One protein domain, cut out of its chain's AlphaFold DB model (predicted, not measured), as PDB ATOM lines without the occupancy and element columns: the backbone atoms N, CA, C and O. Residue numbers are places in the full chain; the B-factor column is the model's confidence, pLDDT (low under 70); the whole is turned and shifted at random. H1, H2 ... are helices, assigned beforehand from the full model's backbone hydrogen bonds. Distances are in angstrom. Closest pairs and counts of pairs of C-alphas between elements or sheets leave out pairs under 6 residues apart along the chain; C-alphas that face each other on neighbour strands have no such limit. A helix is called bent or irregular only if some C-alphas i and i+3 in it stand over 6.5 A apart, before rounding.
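Overview. This is residues 32 to 91 and 114 to 187 of the 189 residues of an uncharacterized protein of Oceanibacterium hippocampi (UniProt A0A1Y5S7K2). The longest helix, H8, is crossed by H4 and H7, and with H6 these four make a core of crossed helices, H4 near its middle. H1, H2 and H3 form a small cluster near one end, and H5 packs on H4 on the side away from H8. The printed part has 134 residues with eight named helices, H1 to H8 in chain order, and no named strand: all helix. It is compact, with a radius of gyration of the C-alphas of 14.9 A and spans of 46 by 34 by 27 A.

Along the chain. H8, residues 161 to 185, is 36.8 A long, from C-alpha 161 at (-1.470, 17.583, 20.452) to C-alpha 185 at (-10.748, 6.216, -13.288). H6 is residues 114 to 133, 28.7 A; H4 62 to 78, 24.3 A; H7 135 to 146, 15.6 A. H1 is residues 32 to 39, beginning at (-10.803, -12.505, 19.297); H2 44 to 48; H3 50 to 56; H5 84 to 91, irregular, with C-alphas 87 and 90 7.3 A apart.

Arrangement. H4 is the hub, touching five helices. Residues 174 to 181 of H8 touch it about perpendicular at 78 degrees, closest C-alphas Ala 67 and Gly 178, 5.2 A. H7 touches H8 at 76 degrees, about perpendicular, closest C-alphas Val 137 and Ala 169, 5.3 A. H6 touches H4 at a steep tilt of 57 degrees, opposite ways, closest C-alphas Ala 78 and Glu 120, 4.8 A. H3 and H4 form a hairpin, closest C-alphas Leu 51 and His 65, 6.3 A. H1 and H8 are apart. Every O i to N i+4 pair is within hydrogen-bond range in H1, H3, H4, H6 and H7; H8 has 20 of 21, H2 0 of 1 with 1 of 2 O i to N i+3 pairs, and H5 0 of 4 with 1 of 5.

Size, cuts and confidence. The C-alphas of Asp 114 and Ile 158 are farthest apart, 49.4 A. Residues 92 to 113 are not printed; the C-alphas of 91 and 114 are 23.4 A apart. The link from H7 to H8 is long. pLDDT is under 70 in residues 81 to 91 and 185 to 187.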
ATOM      1  N   GLN A  32      -9.411 -12.796  19.652       88.62
ATOM      2  CA  GLN A  32     -10.803 -12.505  19.297       88.62
ATOM      3  C   GLN A  32     -11.318 -11.300  20.091       88.62
ATOM      4  O   GLN A  32     -11.811 -10.340  19.503       88.62
ATOM      5  N   ARG A  33     -11.130 -11.301  21.420       89.12
ATOM      6  CA  ARG A  33     -11.521 -10.183  22.297       89.12
ATOM      7  C   ARG A  33     -10.824  -8.886  21.909       89.12
ATOM      8  O   ARG A  33     -11.476  -7.852  21.821       89.12
ATOM      9  N   ARG A  34      -9.519  -8.943  21.628       87.31
ATOM     10  CA  ARG A  34      -8.746  -7.778  21.180       87.31
ATOM     11  C   ARG A  34      -9.295  -7.198  19.876       87.31
ATOM     12  O   ARG A  34      -9.434  -5.985  19.778       87.31
ATOM     13  N   ARG A  35      -9.611  -8.040  18.888       87.06
ATOM     14  CA  ARG A  35     -10.166  -7.587  17.605       87.06
ATOM     15  C   ARG A  35     -11.581  -7.046  17.737       87.06
ATOM     16  O   ARG A  35     -11.856  -5.979  17.214       87.06
ATOM     17  N   ALA A  36     -12.441  -7.726  18.490       87.56
ATOM     18  CA  ALA A  36     -13.784  -7.234  18.787       87.56
ATOM     19  C   ALA A  36     -13.743  -5.856  19.466       87.56
ATOM     20  O   ALA A  36     -14.514  -4.965  19.122       87.56
ATOM     21  N   TRP A  37     -12.797  -5.658  20.385       88.75
ATOM     22  CA  TRP A  37     -12.594  -4.376  21.050       88.75
ATOM     23  C   TRP A  37     -12.057  -3.287  20.109       88.75
ATOM     24  O   TRP A  37     -12.561  -2.170  20.136       88.75
ATOM     25  N   LEU A  38     -11.091  -3.607  19.238       88.25
ATOM     26  CA  LEU A  38     -10.576  -2.667  18.228       88.25
ATOM     27  C   LEU A  38     -11.613  -2.293  17.161       88.25
ATOM     28  O   LEU A  38     -11.504  -1.218  16.579       88.25
ATOM     29  N   ALA A  39     -12.564  -3.186  16.884       87.69
ATOM     30  CA  ALA A  39     -13.595  -2.988  15.875       87.69
ATOM     31  C   ALA A  39     -14.769  -2.142  16.378       87.69
ATOM     32  O   ALA A  39     -15.577  -1.714  15.570       87.69
ATOM     33  N   GLN A  40     -14.911  -1.957  17.698       87.19
ATOM     34  CA  GLN A  40     -15.991  -1.171  18.314       87.19
ATOM     35  C   GLN A  40     -17.407  -1.524  17.807       87.19
ATOM     36  O   GLN A  40     -18.284  -0.671  17.722       87.19
ATOM     37  N   GLY A  41     -17.649  -2.801  17.499       85.31
ATOM     38  CA  GLY A  41     -18.931  -3.292  16.974       85.31
ATOM     39  C   GLY A  41     -18.982  -3.476  15.452       85.31
ATOM     40  O   GLY A  41     -19.917  -4.111  14.968       85.31
ATOM     41  N   ALA A  42     -17.975  -3.007  14.710       89.62
ATOM     42  CA  ALA A  42     -17.779  -3.345  13.302       89.62
ATOM     43  C   ALA A  42     -17.167  -4.749  13.123       89.62
ATOM     44  O   ALA A  42     -16.947  -5.487  14.088       89.62
ATOM     45  N   ASP A  43     -16.888  -5.131  11.872       86.31
ATOM     46  CA  ASP A  43     -16.321  -6.439  11.536       86.31
ATOM     47  C   ASP A  43     -14.910  -6.622  12.144       86.31
ATOM     48  O   ASP A  43     -13.958  -5.945  11.730       86.31
ATOM     49  N   PRO A  44     -14.718  -7.580  13.075       86.69
ATOM     50  CA  PRO A  44     -13.411  -7.861  13.659       86.69
ATOM     51  C   PRO A  44     -12.347  -8.262  12.631       86.69
ATOM     52  O   PRO A  44     -11.158  -8.096  12.906       86.69
ATOM     53  N   ALA A  45     -12.717  -8.764  11.448       85.62
ATOM     54  CA  ALA A  45     -11.762  -9.108  10.392       85.62
ATOM     55  C   ALA A  45     -10.966  -7.891   9.878       85.62
ATOM     56  O   ALA A  45      -9.793  -8.029   9.505       85.62
ATOM     57  N   LEU A  46     -11.563  -6.695   9.919       87.25
ATOM     58  CA  LEU A  46     -10.932  -5.451   9.468       87.25
ATOM     59  C   LEU A  46      -9.800  -4.996  10.396       87.25
ATOM     60  O   LEU A  46      -8.872  -4.321   9.969       87.25
ATOM     61  N   THR A  47      -9.788  -5.440  11.648       89.50
ATOM     62  CA  THR A  47      -8.798  -4.998  12.648       89.50
ATOM     63  C   THR A  47      -7.413  -5.644  12.517       89.50
ATOM     64  O   THR A  47      -6.565  -5.505  13.398       89.50
ATOM     65  N   SER A  48      -7.161  -6.357  11.417       88.56
ATOM     66  CA  SER A  48      -5.894  -7.047  11.154       88.56
ATOM     67  C   SER A  48      -4.767  -6.122  10.668       88.56
ATOM     68  O   SER A  48      -3.606  -6.521  10.711       88.56
ATOM     69  N   TYR A  49      -5.084  -4.897  10.238       92.19
ATOM     70  CA  TYR A  49      -4.123  -3.890   9.767       92.19
ATOM     71  C   TYR A  49      -4.634  -2.463  10.060       92.19
ATOM     72  O   TYR A  49      -5.843  -2.274  10.212       92.19
ATOM     73  N   PRO A  50      -3.759  -1.433  10.120       95.19
ATOM     74  CA  PRO A  50      -4.140  -0.096  10.593       95.19
ATOM     75  C   PRO A  50      -5.279   0.571   9.813       95.19
ATOM     76  O   PRO A  50      -6.198   1.114  10.422       95.19
ATOM     77  N   LEU A  51      -5.270   0.495   8.476       96.00
ATOM     78  CA  LEU A  51      -6.352   1.060   7.656       96.00
ATOM     79  C   LEU A  51      -7.702   0.391   7.924       96.00
ATOM     80  O   LEU A  51      -8.726   1.063   7.911       96.00
ATOM     81  N   GLY A  52      -7.716  -0.915   8.176       94.62
ATOM     82  CA  GLY A  52      -8.951  -1.616   8.492       94.62
ATOM     83  C   GLY A  52      -9.463  -1.281   9.896       94.62
ATOM     84  O   GLY A  52     -10.667  -1.154  10.069       94.62
ATOM     85  N   ILE A  53      -8.577  -1.022  10.870       94.25
ATOM     86  CA  ILE A  53      -8.967  -0.467  12.182       94.25
ATOM     87  C   ILE A  53      -9.579   0.930  12.014       94.25
ATOM     88  O   ILE A  53     -10.593   1.233  12.632       94.25
ATOM     89  N   LEU A  54      -8.983   1.785  11.179       95.06
ATOM     90  CA  LEU A  54      -9.515   3.122  10.905       95.06
ATOM     91  C   LEU A  54     -10.896   3.066  10.248       95.06
ATOM     92  O   LEU A  54     -11.777   3.822  10.643       95.06
ATOM     93  N   LEU A  55     -11.084   2.163   9.283       95.06
ATOM     94  CA  LEU A  55     -12.373   1.962   8.624       95.06
ATOM     95  C   LEU A  55     -13.421   1.402   9.594       95.06
ATOM     96  O   LEU A  55     -14.532   1.906   9.645       95.06
ATOM     97  N   ALA A  56     -13.055   0.401  10.401       92.50
ATOM     98  CA  ALA A  56     -13.944  -0.205  11.393       92.50
ATOM     99  C   ALA A  56     -14.446   0.798  12.447       92.50
ATOM    100  O   ALA A  56     -15.530   0.620  12.985       92.50
ATOM    101  N   ASN A  57     -13.665   1.842  12.730       91.44
ATOM    102  CA  ASN A  57     -14.018   2.905  13.672       91.44
ATOM    103  C   ASN A  57     -14.611   4.153  12.987       91.44
ATOM    104  O   ASN A  57     -14.620   5.219  13.600       91.44
ATOM    105  N   ASP A  58     -15.012   4.060  11.713       93.31
ATOM    106  CA  ASP A  58     -15.535   5.172  10.901       93.31
ATOM    107  C   ASP A  58     -14.611   6.411  10.841       93.31
ATOM    108  O   ASP A  58     -15.034   7.525  10.530       93.31
ATOM    109  N   ALA A  59     -13.313   6.238  11.117       94.00
ATOM    110  CA  ALA A  59     -12.333   7.324  11.092       94.00
ATOM    111  C   ALA A  59     -11.915   7.693   9.660       94.00
ATOM    112  O   ALA A  59     -11.408   8.791   9.421       94.00
ATOM    113  N   ILE A  60     -12.101   6.768   8.714       96.69
ATOM    114  CA  ILE A  60     -11.885   6.973   7.282       96.69
ATOM    115  C   ILE A  60     -13.069   6.414   6.497       96.69
ATOM    116  O   ILE A  60     -13.699   5.446   6.908       96.69
ATOM    117  N   SER A  61     -13.334   6.998   5.335       96.44
ATOM    118  CA  SER A  61     -14.325   6.484   4.384       96.44
ATOM    119  C   SER A  61     -13.813   5.267   3.605       96.44
ATOM    120  O   SER A  61     -12.602   5.100   3.419       96.44
ATOM    121  N   ASP A  62     -14.730   4.489   3.022       95.00
ATOM    122  CA  ASP A  62     -14.396   3.401   2.090       95.00
ATOM    123  C   ASP A  62     -13.494   3.867   0.939       95.00
ATOM    124  O   ASP A  62     -12.555   3.178   0.547       95.00
ATOM    125  N   ALA A  63     -13.730   5.071   0.409       94.69
ATOM    126  CA  ALA A  63     -12.925   5.618  -0.681       94.69
ATOM    127  C   ALA A  63     -11.471   5.890  -0.254       94.69
ATOM    128  O   ALA A  63     -10.543   5.643  -1.024       94.69
ATOM    129  N   GLN A  64     -11.266   6.388   0.968       97.19
ATOM    130  CA  GLN A  64      -9.930   6.598   1.535       97.19
ATOM    131  C   GLN A  64      -9.236   5.265   1.822       97.19
ATOM    132  O   GLN A  64      -8.049   5.114   1.529       97.19
ATOM    133  N   HIS A  65      -9.978   4.286   2.344       96.56
ATOM    134  CA  HIS A  65      -9.480   2.931   2.560       96.56
ATOM    135  C   HIS A  65      -9.006   2.290   1.248       96.56
ATOM    136  O   HIS A  65      -7.848   1.879   1.150       96.56
ATOM    137  N   GLN A  66      -9.840   2.314   0.204       94.50
ATOM    138  CA  GLN A  66      -9.499   1.803  -1.127       94.50
ATOM    139  C   GLN A  66      -8.281   2.512  -1.730       94.50
ATOM    140  O   GLN A  66      -7.408   1.855  -2.301       94.50
ATOM    141  N   ALA A  67      -8.187   3.838  -1.582       96.25
ATOM    142  CA  ALA A  67      -7.041   4.614  -2.044       96.25
ATOM    143  C   ALA A  67      -5.741   4.194  -1.336       96.25
ATOM    144  O   ALA A  67      -4.721   3.975  -1.994       96.25
ATOM    145  N   GLY A  68      -5.787   4.005  -0.014       96.69
ATOM    146  CA  GLY A  68      -4.669   3.469   0.760       96.69
ATOM    147  C   GLY A  68      -4.268   2.061   0.302       96.69
ATOM    148  O   GLY A  68      -3.099   1.815   0.006       96.69
ATOM    149  N   CYS A  69      -5.230   1.147   0.149       95.69
ATOM    150  CA  CYS A  69      -4.966  -0.209  -0.342       95.69
ATOM    151  C   CYS A  69      -4.342  -0.222  -1.746       95.69
ATOM    152  O   CYS A  69      -3.376  -0.954  -1.979       95.69
ATOM    153  N   ARG A  70      -4.840   0.610  -2.670       95.62
ATOM    154  CA  ARG A  70      -4.270   0.754  -4.018       95.62
ATOM    155  C   ARG A  70      -2.840   1.276  -3.968       95.62
ATOM    156  O   ARG A  70      -1.980   0.748  -4.669       95.62
ATOM    157  N   TYR A  71      -2.566   2.266  -3.123       97.00
ATOM    158  CA  TYR A  71      -1.217   2.795  -2.943       97.00
ATOM    159  C   TYR A  71      -0.245   1.730  -2.399       97.00
ATOM    160  O   TYR A  71       0.841   1.562  -2.956       97.00
ATOM    161  N   ALA A  72      -0.650   0.939  -1.397       95.50
ATOM    162  CA  ALA A  72       0.144  -0.192  -0.898       95.50
ATOM    163  C   ALA A  72       0.422  -1.245  -1.987       95.50
ATOM    164  O   ALA A  72       1.532  -1.771  -2.095       95.50
ATOM    165  N   TRP A  73      -0.580  -1.550  -2.818       93.62
ATOM    166  CA  TRP A  73      -0.437  -2.479  -3.939       93.62
ATOM    167  C   TRP A  73       0.544  -1.956  -4.998       93.62
ATOM    168  O   TRP A  73       1.455  -2.687  -5.394       93.62
ATOM    169  N   LEU A  74       0.431  -0.683  -5.389       93.25
ATOM    170  CA  LEU A  74       1.355  -0.023  -6.318       93.25
ATOM    171  C   LEU A  74       2.797  -0.028  -5.794       93.25
ATOM    172  O   LEU A  74       3.715  -0.374  -6.538       93.25
ATOM    173  N   PHE A  75       2.994   0.270  -4.505       94.56
ATOM    174  CA  PHE A  75       4.301   0.143  -3.855       94.56
ATOM    175  C   PHE A  75       4.859  -1.280  -3.996       94.56
ATOM    176  O   PHE A  75       6.023  -1.462  -4.353       94.56
ATOM    177  N   SER A  76       4.020  -2.299  -3.769       91.81
ATOM    178  CA  SER A  76       4.447  -3.701  -3.829       91.81
ATOM    179  C   SER A  76       4.917  -4.149  -5.216       91.81
ATOM    180  O   SER A  76       5.765  -5.035  -5.313       91.81
ATOM    181  N   ILE A  77       4.393  -3.524  -6.276       88.62
ATOM    182  CA  ILE A  77       4.818  -3.746  -7.662       88.62
ATOM    183  C   ILE A  77       6.123  -3.000  -7.943       88.62
ATOM    184  O   ILE A  77       7.045  -3.573  -8.523       88.62
ATOM    185  N   ALA A  78       6.198  -1.733  -7.526       90.19
ATOM    186  CA  ALA A  78       7.299  -0.849  -7.878       90.19
ATOM    187  C   ALA A  78       8.602  -1.166  -7.137       90.19
ATOM    188  O   ALA A  78       9.674  -1.173  -7.734       90.19
ATOM    189  N   ILE A  79       8.515  -1.423  -5.831       89.38
ATOM    190  CA  ILE A  79       9.682  -1.615  -4.957       89.38
ATOM    191  C   ILE A  79       9.806  -3.077  -4.514       89.38
ATOM    192  O   ILE A  79      10.905  -3.563  -4.249       89.38
ATOM    193  N   GLY A  80       8.689  -3.800  -4.465       79.19
ATOM    194  CA  GLY A  80       8.611  -5.139  -3.895       79.19
ATOM    195  C   GLY A  80       7.831  -5.155  -2.582       79.19
ATOM    196  O   GLY A  80       7.337  -4.142  -2.087       79.19
ATOM    197  N   ARG A  81       7.661  -6.347  -2.011       67.00
ATOM    198  CA  ARG A  81       6.774  -6.549  -0.856       67.00
ATOM    199  C   ARG A  81       7.445  -6.104   0.445       67.00
ATOM    200  O   ARG A  81       8.414  -6.724   0.865       67.00
ATOM    201  N   ALA A  82       6.869  -5.101   1.109       58.19
ATOM    202  CA  ALA A  82       7.281  -4.672   2.450       58.19
ATOM    203  C   ALA A  82       6.566  -5.423   3.595       58.19
ATOM    204  O   ALA A  82       7.128  -5.548   4.676       58.19
ATOM    205  N   SER A  83       5.353  -5.954   3.372       52.06
ATOM    206  CA  SER A  83       4.574  -6.687   4.388       52.06
ATOM    207  C   SER A  83       3.798  -7.872   3.794       52.06
ATOM    208  O   SER A  83       3.381  -7.858   2.633       52.06
ATOM    209  N   THR A  84       3.576  -8.913   4.604       49.44
ATOM    210  CA  THR A  84       2.820 -10.128   4.253       49.44
ATOM    211  C   THR A  84       1.305  -9.912   4.186       49.44
ATOM    212  O   THR A  84       0.625 -10.704   3.538       49.44
ATOM    213  N   ALA A  85       0.754  -8.844   4.773       50.94
ATOM    214  CA  ALA A  85      -0.688  -8.556   4.730       50.94
ATOM    215  C   ALA A  85      -1.160  -7.872   3.428       50.94
ATOM    216  O   ALA A  85      -2.357  -7.824   3.166       50.94
ATOM    217  N   ALA A  86      -0.251  -7.447   2.543       49.66
ATOM    218  CA  ALA A  86      -0.583  -6.981   1.187       49.66
ATOM    219  C   ALA A  86      -1.058  -8.114   0.238       49.66
ATOM    220  O   ALA A  86      -1.233  -7.908  -0.961       49.66
ATOM    221  N   GLN A  87      -1.257  -9.331   0.754       50.66
ATOM    222  CA  GLN A  87      -1.585 -10.536  -0.013       50.66
ATOM    223  C   GLN A  87      -2.994 -10.560  -0.634       50.66
ATOM    224  O   GLN A  87      -3.275 -11.466  -1.418       50.66
ATOM    225  N   SER A  88      -3.898  -9.636  -0.295       51.28
ATOM    226  CA  SER A  88      -5.336  -9.852  -0.522       51.28
ATOM    227  C   SER A  88      -6.058  -8.905  -1.481       51.28
ATOM    228  O   SER A  88      -7.243  -9.141  -1.700       51.28
ATOM    229  N   PHE A  89      -5.413  -7.932  -2.135       47.03
ATOM    230  CA  PHE A  89      -6.134  -7.128  -3.144       47.03
ATOM    231  C   PHE A  89      -6.513  -7.978  -4.372       47.03
ATOM    232  O   PHE A  89      -7.672  -8.033  -4.774       47.03
ATOM    233  N   ASP A  90      -5.575  -8.805  -4.841       47.50
ATOM    234  CA  ASP A  90      -5.795  -9.776  -5.922       47.50
ATOM    235  C   ASP A  90      -6.830 -10.862  -5.568       47.50
ATOM    236  O   ASP A  90      -7.445 -11.468  -6.444       47.50
ATOM    237  N   ARG A  91      -7.041 -11.122  -4.271       46.34
ATOM    238  CA  ARG A  91      -8.041 -12.082  -3.775       46.34
ATOM    239  C   ARG A  91      -9.440 -11.472  -3.658       46.34
ATOM    240  O   ARG A  91     -10.405 -12.225  -3.735       46.34
ATOM    241  N   ASP A 114       5.784  -3.078 -20.045       84.81
ATOM    242  CA  ASP A 114       5.020  -1.830 -20.193       84.81
ATOM    243  C   ASP A 114       3.942  -1.683 -19.111       84.81
ATOM    244  O   ASP A 114       3.733  -0.592 -18.571       84.81
ATOM    245  N   TRP A 115       3.284  -2.788 -18.738       85.94
ATOM    246  CA  TRP A 115       2.310  -2.793 -17.649       85.94
ATOM    247  C   TRP A 115       2.979  -2.454 -16.318       85.94
ATOM    248  O   TRP A 115       2.490  -1.595 -15.577       85.94
ATOM    249  N   ARG A 116       4.123  -3.084 -16.023       86.50
ATOM    250  CA  ARG A 116       4.876  -2.820 -14.794       86.50
ATOM    251  C   ARG A 116       5.379  -1.377 -14.755       86.50
ATOM    252  O   ARG A 116       5.158  -0.689 -13.759       86.50
ATOM    253  N   ALA A 117       5.954  -0.891 -15.853       89.00
ATOM    254  CA  ALA A 117       6.424   0.485 -15.986       89.00
ATOM    255  C   ALA A 117       5.288   1.506 -15.803       89.00
ATOM    256  O   ALA A 117       5.485   2.558 -15.187       89.00
ATOM    257  N   ALA A 118       4.076   1.201 -16.282       90.38
ATOM    258  CA  ALA A 118       2.902   2.040 -16.059       90.38
ATOM    259  C   ALA A 118       2.507   2.114 -14.574       90.38
ATOM    260  O   ALA A 118       2.211   3.204 -14.084       90.38
ATOM    261  N   ARG A 119       2.551   0.996 -13.835       92.56
ATOM    262  CA  ARG A 119       2.250   0.974 -12.388       92.56
ATOM    263  C   ARG A 119       3.341   1.623 -11.549       92.56
ATOM    264  O   ARG A 119       3.034   2.341 -10.604       92.56
ATOM    265  N   GLU A 120       4.600   1.456 -11.929       93.50
ATOM    266  CA  GLU A 120       5.727   2.166 -11.320       93.50
ATOM    267  C   GLU A 120       5.634   3.680 -11.523       93.50
ATOM    268  O   GLU A 120       5.921   4.456 -10.610       93.50
ATOM    269  N   ARG A 121       5.215   4.124 -12.714       94.62
ATOM    270  CA  ARG A 121       4.937   5.539 -12.977       94.62
ATOM    271  C   ARG A 121       3.773   6.039 -12.122       94.62
ATOM    272  O   ARG A 121       3.914   7.068 -11.473       94.62
ATOM    273  N   GLU A 122       2.677   5.290 -12.060       95.44
ATOM    274  CA  GLU A 122       1.519   5.641 -11.234       95.44
ATOM    275  C   GLU A 122       1.880   5.758  -9.744       95.44
ATOM    276  O   GLU A 122       1.493   6.726  -9.092       95.44
ATOM    277  N   PHE A 123       2.675   4.819  -9.219       96.12
ATOM    278  CA  PHE A 123       3.206   4.886  -7.859       96.12
ATOM    279  C   PHE A 123       4.015   6.168  -7.629       96.12
ATOM    280  O   PHE A 123       3.792   6.869  -6.643       96.12
ATOM    281  N   ARG A 124       4.943   6.488  -8.542       97.38
ATOM    282  CA  ARG A 124       5.786   7.687  -8.439       97.38
ATOM    283  C   ARG A 124       4.968   8.971  -8.453       97.38
ATOM    284  O   ARG A 124       5.276   9.874  -7.684       97.38
ATOM    285  N   GLU A 125       3.934   9.046  -9.282       97.44
ATOM    286  CA  GLU A 125       3.043  10.208  -9.342       97.44
ATOM    287  C   GLU A 125       2.254  10.379  -8.035       97.44
ATOM    288  O   GLU A 125       2.262  11.467  -7.463       97.44
ATOM    289  N   ALA A 126       1.659   9.306  -7.505       97.81
ATOM    290  CA  ALA A 126       0.961   9.346  -6.217       97.81
ATOM    291  C   ALA A 126       1.910   9.714  -5.058       97.81
ATOM    292  O   ALA A 126       1.576  10.520  -4.190       97.81
ATOM    293  N   ALA A 127       3.126   9.158  -5.059       97.94
ATOM    294  CA  ALA A 127       4.151   9.474  -4.072       97.94
ATOM    295  C   ALA A 127       4.612  10.938  -4.161       97.94
ATOM    296  O   ALA A 127       4.811  11.571  -3.125       97.94
ATOM    297  N   ALA A 128       4.762  11.483  -5.372       98.06
ATOM    298  CA  ALA A 128       5.114  12.882  -5.588       98.06
ATOM    299  C   ALA A 128       4.014  13.830  -5.089       98.06
ATOM    300  O   ALA A 128       4.328  14.840  -4.462       98.06
ATOM    301  N   GLU A 129       2.740  13.481  -5.295       98.00
ATOM    302  CA  GLU A 129       1.607  14.270  -4.798       98.00
ATOM    303  C   GLU A 129       1.526  14.268  -3.264       98.00
ATOM    304  O   GLU A 129       1.314  15.297  -2.633       98.00
ATOM    305  N   LEU A 130       1.796  13.133  -2.620       98.19
ATOM    306  CA  LEU A 130       1.909  13.093  -1.162       98.19
ATOM    307  C   LEU A 130       3.071  13.950  -0.636       98.19
ATOM    308  O   LEU A 130       2.937  14.610   0.394       98.19
ATOM    309  N   VAL A 131       4.216  13.954  -1.328       98.19
ATOM    310  CA  VAL A 131       5.364  14.799  -0.959       98.19
ATOM    311  C   VAL A 131       5.041  16.283  -1.135       98.19
ATOM    312  O   VAL A 131       5.462  17.074  -0.288       98.19
ATOM    313  N   SER A 132       4.298  16.662  -2.183       98.06
ATOM    314  CA  SER A 132       3.878  18.052  -2.400       98.06
ATOM    315  C   SER A 132       2.856  18.522  -1.361       98.06
ATOM    316  O   SER A 132       2.916  19.677  -0.948       98.06
ATOM    317  N   THR A 133       1.997  17.625  -0.864       98.06
ATOM    318  CA  THR A 133       1.151  17.880   0.313       98.06
ATOM    319  C   THR A 133       1.988  18.057   1.585       98.06
ATOM    320  O   THR A 133       1.690  18.913   2.418       98.06
ATOM    321  N   GLY A 134       3.058  17.275   1.745       97.94
ATOM    322  CA  GLY A 134       4.064  17.477   2.784       97.94
ATOM    323  C   GLY A 134       4.864  16.217   3.110       97.94
ATOM    324  O   GLY A 134       4.331  15.110   3.178       97.94
ATOM    325  N   ARG A 135       6.161  16.371   3.406       97.25
ATOM    326  CA  ARG A 135       7.050  15.231   3.722       97.25
ATOM    327  C   ARG A 135       6.569  14.401   4.914       97.25
ATOM    328  O   ARG A 135       6.639  13.179   4.865       97.25
ATOM    329  N   GLN A 136       6.055  15.054   5.958       96.56
ATOM    330  CA  GLN A 136       5.494  14.363   7.123       96.56
ATOM    331  C   GLN A 136       4.236  13.559   6.760       96.56
ATOM    332  O   GLN A 136       4.060  12.452   7.257       96.56
ATOM    333  N   VAL A 137       3.394  14.083   5.863       98.06
ATOM    334  CA  VAL A 137       2.196  13.387   5.369       98.06
ATOM    335  C   VAL A 137       2.599  12.129   4.603       98.06
ATOM    336  O   VAL A 137       2.098  11.049   4.906       98.06
ATOM    337  N   LYS A 138       3.557  12.242   3.672       98.06
ATOM    338  CA  LYS A 138       4.109  11.086   2.948       98.06
ATOM    339  C   LYS A 138       4.657  10.024   3.899       98.06
ATOM    340  O   LYS A 138       4.322   8.856   3.739       98.06
ATOM    341  N   ALA A 139       5.459  10.431   4.884       97.19
ATOM    342  CA  ALA A 139       6.027   9.510   5.862       97.19
ATOM    343  C   ALA A 139       4.928   8.782   6.652       97.19
ATOM    344  O   ALA A 139       4.927   7.560   6.694       97.19
ATOM    345  N   LEU A 140       3.943   9.502   7.197       97.25
ATOM    346  CA  LEU A 140       2.835   8.892   7.942       97.25
ATOM    347  C   LEU A 140       2.005   7.927   7.089       97.25
ATOM    348  O   LEU A 140       1.587   6.878   7.584       97.25
ATOM    349  N   ILE A 141       1.779   8.264   5.817       98.31
ATOM    350  CA  ILE A 141       1.105   7.373   4.874       98.31
ATOM    351  C   ILE A 141       1.941   6.119   4.639       98.31
ATOM    352  O   ILE A 141       1.399   5.028   4.765       98.31
ATOM    353  N   ASP A 142       3.237   6.230   4.351       96.94
ATOM    354  CA  ASP A 142       4.076   5.049   4.130       96.94
ATOM    355  C   ASP A 142       4.127   4.151   5.376       96.94
ATOM    356  O   ASP A 142       3.869   2.950   5.283       96.94
ATOM    357  N   GLU A 143       4.370   4.737   6.549       96.50
ATOM    358  CA  GLU A 143       4.378   4.046   7.844       96.50
ATOM    359  C   GLU A 143       3.070   3.280   8.075       96.50
ATOM    360  O   GLU A 143       3.082   2.084   8.367       96.50
ATOM    361  N   THR A 144       1.924   3.932   7.868       96.50
ATOM    362  CA  THR A 144       0.609   3.345   8.171       96.50
ATOM    363  C   THR A 144       0.137   2.358   7.102       96.50
ATOM    364  O   THR A 144      -0.441   1.317   7.416       96.50
ATOM    365  N   VAL A 145       0.348   2.687   5.828       96.38
ATOM    366  CA  VAL A 145      -0.260   1.999   4.680       96.38
ATOM    367  C   VAL A 145       0.648   0.903   4.129       96.38
ATOM    368  O   VAL A 145       0.170  -0.190   3.828       96.38
ATOM    369  N   ILE A 146       1.951   1.171   4.007       94.69
ATOM    370  CA  ILE A 146       2.921   0.228   3.433       94.69
ATOM    371  C   ILE A 146       3.518  -0.646   4.533       94.69
ATOM    372  O   ILE A 146       3.484  -1.875   4.440       94.69
ATOM    373  N   TYR A 147       4.041  -0.011   5.580       94.19
ATOM    374  CA  TYR A 147       4.746  -0.699   6.661       94.19
ATOM    375  C   TYR A 147       3.813  -1.188   7.773       94.19
ATOM    376  O   TYR A 147       4.228  -1.962   8.630       94.19
ATOM    377  N   GLN A 148       2.531  -0.811   7.715       94.19
ATOM    378  CA  GLN A 148       1.490  -1.247   8.649       94.19
ATOM    379  C   GLN A 148       1.816  -0.925  10.114       94.19
ATOM    380  O   GLN A 148       1.324  -1.587  11.033       94.19
ATOM    381  N   HIS A 149       2.605   0.125  10.340       92.94
ATOM    382  CA  HIS A 149       2.793   0.693  11.660       92.94
ATOM    383  C   HIS A 149       1.480   1.318  12.111       92.94
ATOM    384  O   HIS A 149       0.932   2.212  11.474       92.94
ATOM    385  N   CYS A 150       0.947   0.808  13.217       90.44
ATOM    386  CA  CYS A 150      -0.282   1.314  13.803       90.44
ATOM    387  C   CYS A 150       0.010   2.652  14.503       90.44
ATOM    388  O   CYS A 150       0.809   2.655  15.449       90.44
ATOM    389  N   PRO A 151      -0.607   3.776  14.086       90.94
ATOM    390  CA  PRO A 151      -0.417   5.048  14.766       90.94
ATOM    391  C   PRO A 151      -0.743   4.948  16.255       90.94
ATOM    392  O   PRO A 151      -1.718   4.316  16.662       90.94
ATOM    393  N   ARG A 152       0.064   5.594  17.100       89.25
ATOM    394  CA  ARG A 152      -0.058   5.466  18.564       89.25
ATOM    395  C   ARG A 152      -1.416   5.925  19.090       89.25
ATOM    396  O   ARG A 152      -1.846   5.458  20.139       89.25
ATOM    397  N   TRP A 153      -2.052   6.858  18.393       90.75
ATOM    398  CA  TRP A 153      -3.353   7.426  18.734       90.75
ATOM    399  C   TRP A 153      -4.547   6.534  18.384       90.75
ATOM    400  O   TRP A 153      -5.652   6.842  18.813       90.75
ATOM    401  N   LEU A 154      -4.339   5.416  17.677       87.56
ATOM    402  CA  LEU A 154      -5.376   4.393  17.491       87.56
ATOM    403  C   LEU A 154      -5.635   3.558  18.747       87.56
ATOM    404  O   LEU A 154      -6.644   2.862  18.833       87.56
ATOM    405  N   PHE A 155      -4.728   3.599  19.719       84.38
ATOM    406  CA  PHE A 155      -4.905   2.914  20.990       84.38
ATOM    407  C   PHE A 155      -5.537   3.863  22.016       84.38
ATOM    408  O   PHE A 155      -5.209   5.050  22.024       84.38
ATOM    409  N   PRO A 156      -6.403   3.367  22.912       77.06
ATOM    410  CA  PRO A 156      -7.053   4.196  23.911       77.06
ATOM    411  C   PRO A 156      -6.035   4.727  24.908       77.06
ATOM    412  O   PRO A 156      -5.447   4.004  25.712       77.06
ATOM    413  N   LYS A 157      -5.853   6.036  24.821       86.38
ATOM    414  CA  LYS A 157      -5.082   6.886  25.713       86.38
ATOM    415  C   LYS A 157      -5.672   8.289  25.621       86.38
ATOM    416  O   LYS A 157      -6.432   8.589  24.703       86.38
ATOM    417  N   ILE A 158      -5.284   9.166  26.539       89.88
ATOM    418  CA  ILE A 158      -5.588  10.591  26.406       89.88
ATOM    419  C   ILE A 158      -4.793  11.121  25.197       89.88
ATOM    420  O   ILE A 158      -3.564  10.979  25.193       89.88
ATOM    421  N   PRO A 159      -5.451  11.671  24.160       91.56
ATOM    422  CA  PRO A 159      -4.757  12.154  22.976       91.56
ATOM    423  C   PRO A 159      -3.912  13.384  23.312       91.56
ATOM    424  O   PRO A 159      -4.340  14.290  24.025       91.56
ATOM    425  N   THR A 160      -2.700  13.417  22.772       95.06
ATOM    426  CA  THR A 160      -1.804  14.576  22.829       95.06
ATOM    427  C   THR A 160      -1.997  15.483  21.607       95.06
ATOM    428  O   THR A 160      -2.576  15.079  20.598       95.06
ATOM    429  N   ASN A 161      -1.457  16.705  21.634       95.56
ATOM    430  CA  ASN A 161      -1.470  17.583  20.452       95.56
ATOM    431  C   ASN A 161      -0.745  16.958  19.246       95.56
ATOM    432  O   ASN A 161      -1.155  17.155  18.099       95.56
ATOM    433  N   THR A 162       0.308  16.177  19.500       94.75
ATOM    434  CA  THR A 162       1.023  15.423  18.464       94.75
ATOM    435  C   THR A 162       0.117  14.377  17.828       94.75
ATOM    436  O   THR A 162       0.048  14.312  16.607       94.75
ATOM    437  N   ASP A 163      -0.651  13.638  18.635       94.75
ATOM    438  CA  ASP A 163      -1.609  12.637  18.148       94.75
ATOM    439  C   ASP A 163      -2.661  13.261  17.218       94.75
ATOM    440  O   ASP A 163      -2.929  12.745  16.136       94.75
ATOM    441  N   VAL A 164      -3.213  14.417  17.600       95.00
ATOM    442  CA  VAL A 164      -4.185  15.153  16.774       95.00
ATOM    443  C   VAL A 164      -3.551  15.628  15.463       95.00
ATOM    444  O   VAL A 164      -4.183  15.574  14.407       95.00
ATOM    445  N   THR A 165      -2.301  16.089  15.515       96.62
ATOM    446  CA  THR A 165      -1.564  16.559  14.335       96.62
ATOM    447  C   THR A 165      -1.258  15.408  13.378       96.62
ATOM    448  O   THR A 165      -1.493  15.535  12.178       96.62
ATOM    449  N   GLU A 166      -0.803  14.267  13.899       96.44
ATOM    450  CA  GLU A 166      -0.560  13.053  13.115       96.44
ATOM    451  C   GLU A 166      -1.849  12.515  12.491       96.44
ATOM    452  O   GLU A 166      -1.855  12.195  11.304       96.44
ATOM    453  N   ALA A 167      -2.949  12.466  13.249       96.31
ATOM    454  CA  ALA A 167      -4.243  12.033  12.730       96.31
ATOM    455  C   ALA A 167      -4.705  12.931  11.572       96.31
ATOM    456  O   ALA A 167      -5.062  12.433  10.505       96.31
ATOM    457  N   ARG A 168      -4.620  14.258  11.727       97.25
ATOM    458  CA  ARG A 168      -4.948  15.214  10.655       97.25
ATOM    459  C   ARG A 168      -4.060  15.036   9.426       97.25
ATOM    460  O   ARG A 168      -4.570  15.042   8.309       97.25
ATOM    461  N   ALA A 169      -2.755  14.862   9.622       97.75
ATOM    462  CA  ALA A 169      -1.809  14.643   8.534       97.75
ATOM    463  C   ALA A 169      -2.094  13.332   7.783       97.75
ATOM    464  O   ALA A 169      -2.081  13.323   6.553       97.75
ATOM    465  N   LEU A 170      -2.417  12.249   8.497       98.00
ATOM    466  CA  LEU A 170      -2.797  10.977   7.886       98.00
ATOM    467  C   LEU A 170      -4.078  11.118   7.051       98.00
ATOM    468  O   LEU A 170      -4.104  10.699   5.894       98.00
ATOM    469  N   LEU A 171      -5.121  11.744   7.605       98.00
ATOM    470  CA  LEU A 171      -6.388  11.962   6.899       98.00
ATOM    471  C   LEU A 171      -6.205  12.825   5.644       98.00
ATOM    472  O   LEU A 171      -6.761  12.507   4.593       98.00
ATOM    473  N   LEU A 172      -5.375  13.868   5.727       98.44
ATOM    474  CA  LEU A 172      -5.012  14.707   4.584       98.44
ATOM    475  C   LEU A 172      -4.278  13.906   3.493       98.44
ATOM    476  O   LEU A 172      -4.543  14.083   2.302       98.44
ATOM    477  N   GLY A 173      -3.378  13.002   3.882       98.50
ATOM    478  CA  GLY A 173      -2.687  12.112   2.949       98.50
ATOM    479  C   GLY A 173      -3.631  11.133   2.249       98.50
ATOM    480  O   GLY A 173      -3.553  10.964   1.033       98.50
ATOM    481  N   LEU A 174      -4.569  10.534   2.987       98.38
ATOM    482  CA  LEU A 174      -5.566   9.624   2.415       98.38
ATOM    483  C   LEU A 174      -6.540  10.344   1.476       98.38
ATOM    484  O   LEU A 174      -6.894   9.791   0.436       98.38
ATOM    485  N   ASP A 175      -6.943  11.575   1.798       98.38
ATOM    486  CA  ASP A 175      -7.734  12.403   0.882       98.38
ATOM    487  C   ASP A 175      -6.957  12.742  -0.400       98.38
ATOM    488  O   ASP A 175      -7.491  12.618  -1.502       98.38
ATOM    489  N   THR A 176      -5.672  13.087  -0.267       98.31
ATOM    490  CA  THR A 176      -4.779  13.336  -1.412       98.31
ATOM    491  C   THR A 176      -4.731  12.121  -2.342       98.31
ATOM    492  O   THR A 176      -4.968  12.251  -3.541       98.31
ATOM    493  N   LEU A 177      -4.531  10.915  -1.797       97.88
ATOM    494  CA  LEU A 177      -4.579   9.679  -2.585       97.88
ATOM    495  C   LEU A 177      -5.960   9.435  -3.208       97.88
ATOM    496  O   LEU A 177      -6.058   9.033  -4.368       97.88
ATOM    497  N   GLY A 178      -7.034   9.691  -2.460       97.12
ATOM    498  CA  GLY A 178      -8.402   9.575  -2.958       97.12
ATOM    499  C   GLY A 178      -8.648  10.458  -4.183       97.12
ATOM    500  O   GLY A 178      -9.195   9.987  -5.183       97.12
ATOM    501  N   ARG A 179      -8.194  11.715  -4.146       96.81
ATOM    502  CA  ARG A 179      -8.263  12.643  -5.284       96.81
ATOM    503  C   ARG A 179      -7.400  12.167  -6.453       96.81
ATOM    504  O   ARG A 179      -7.917  12.102  -7.568       96.81
ATOM    505  N   HIS A 180      -6.159  11.751  -6.192       95.75
ATOM    506  CA  HIS A 180      -5.242  11.229  -7.210       95.75
ATOM    507  C   HIS A 180      -5.842  10.059  -8.005       95.75
ATOM    508  O   HIS A 180      -5.737   9.998  -9.229       95.75
ATOM    509  N   PHE A 181      -6.480   9.105  -7.321       94.25
ATOM    510  CA  PHE A 181      -7.008   7.917  -7.988       94.25
ATOM    511  C   PHE A 181      -8.374   8.137  -8.639       94.25
ATOM    512  O   PHE A 181      -8.659   7.490  -9.646       94.25
ATOM    513  N   ARG A 182      -9.206   9.059  -8.132       91.81
ATOM    514  CA  ARG A 182     -10.500   9.386  -8.759       91.81
ATOM    515  C   ARG A 182     -10.334  10.004 -10.144       91.81
ATOM    516  O   ARG A 182     -11.051   9.610 -11.058       91.81
ATOM    517  N   THR A 183      -9.375  10.913 -10.322       85.19
ATOM    518  CA  THR A 183      -9.142  11.594 -11.612       85.19
ATOM    519  C   THR A 183      -8.677  10.649 -12.722       85.19
ATOM    520  O   THR A 183      -8.835  10.964 -13.898       85.19
ATOM    521  N   LYS A 184      -8.131   9.480 -12.369       74.25
ATOM    522  CA  LYS A 184      -7.626   8.487 -13.327       74.25
ATOM    523  C   LYS A 184      -8.642   7.421 -13.732       74.25
ATOM    524  O   LYS A 184      -8.464   6.793 -14.769       74.25
ATOM    525  N   VAL A 185      -9.699   7.198 -12.945       64.12
ATOM    526  CA  VAL A 185     -10.748   6.216 -13.288       64.12
ATOM    527  C   VAL A 185     -11.602   6.702 -14.464       64.12
ATOM    528  O   VAL A 185     -12.083   5.891 -15.246       64.12
ATOM    529  N   THR A 186     -11.719   8.016 -14.662       53.97
ATOM    530  CA  THR A 186     -12.504   8.625 -15.747       53.97
ATOM    531  C   THR A 186     -11.878   8.528 -17.144       53.97
ATOM    532  O   THR A 186     -12.537   8.911 -18.101       53.97
ATOM    533  N   PHE A 187     -10.654   8.009 -17.298       43.69
ATOM    534  CA  PHE A 187      -9.942   7.978 -18.590       43.69
ATOM    535  C   PHE A 187      -9.849   6.597 -19.267       43.69
ATOM    536  O   PHE A 187      -9.206   6.486 -20.304       43.69
TER     537      PHE A 187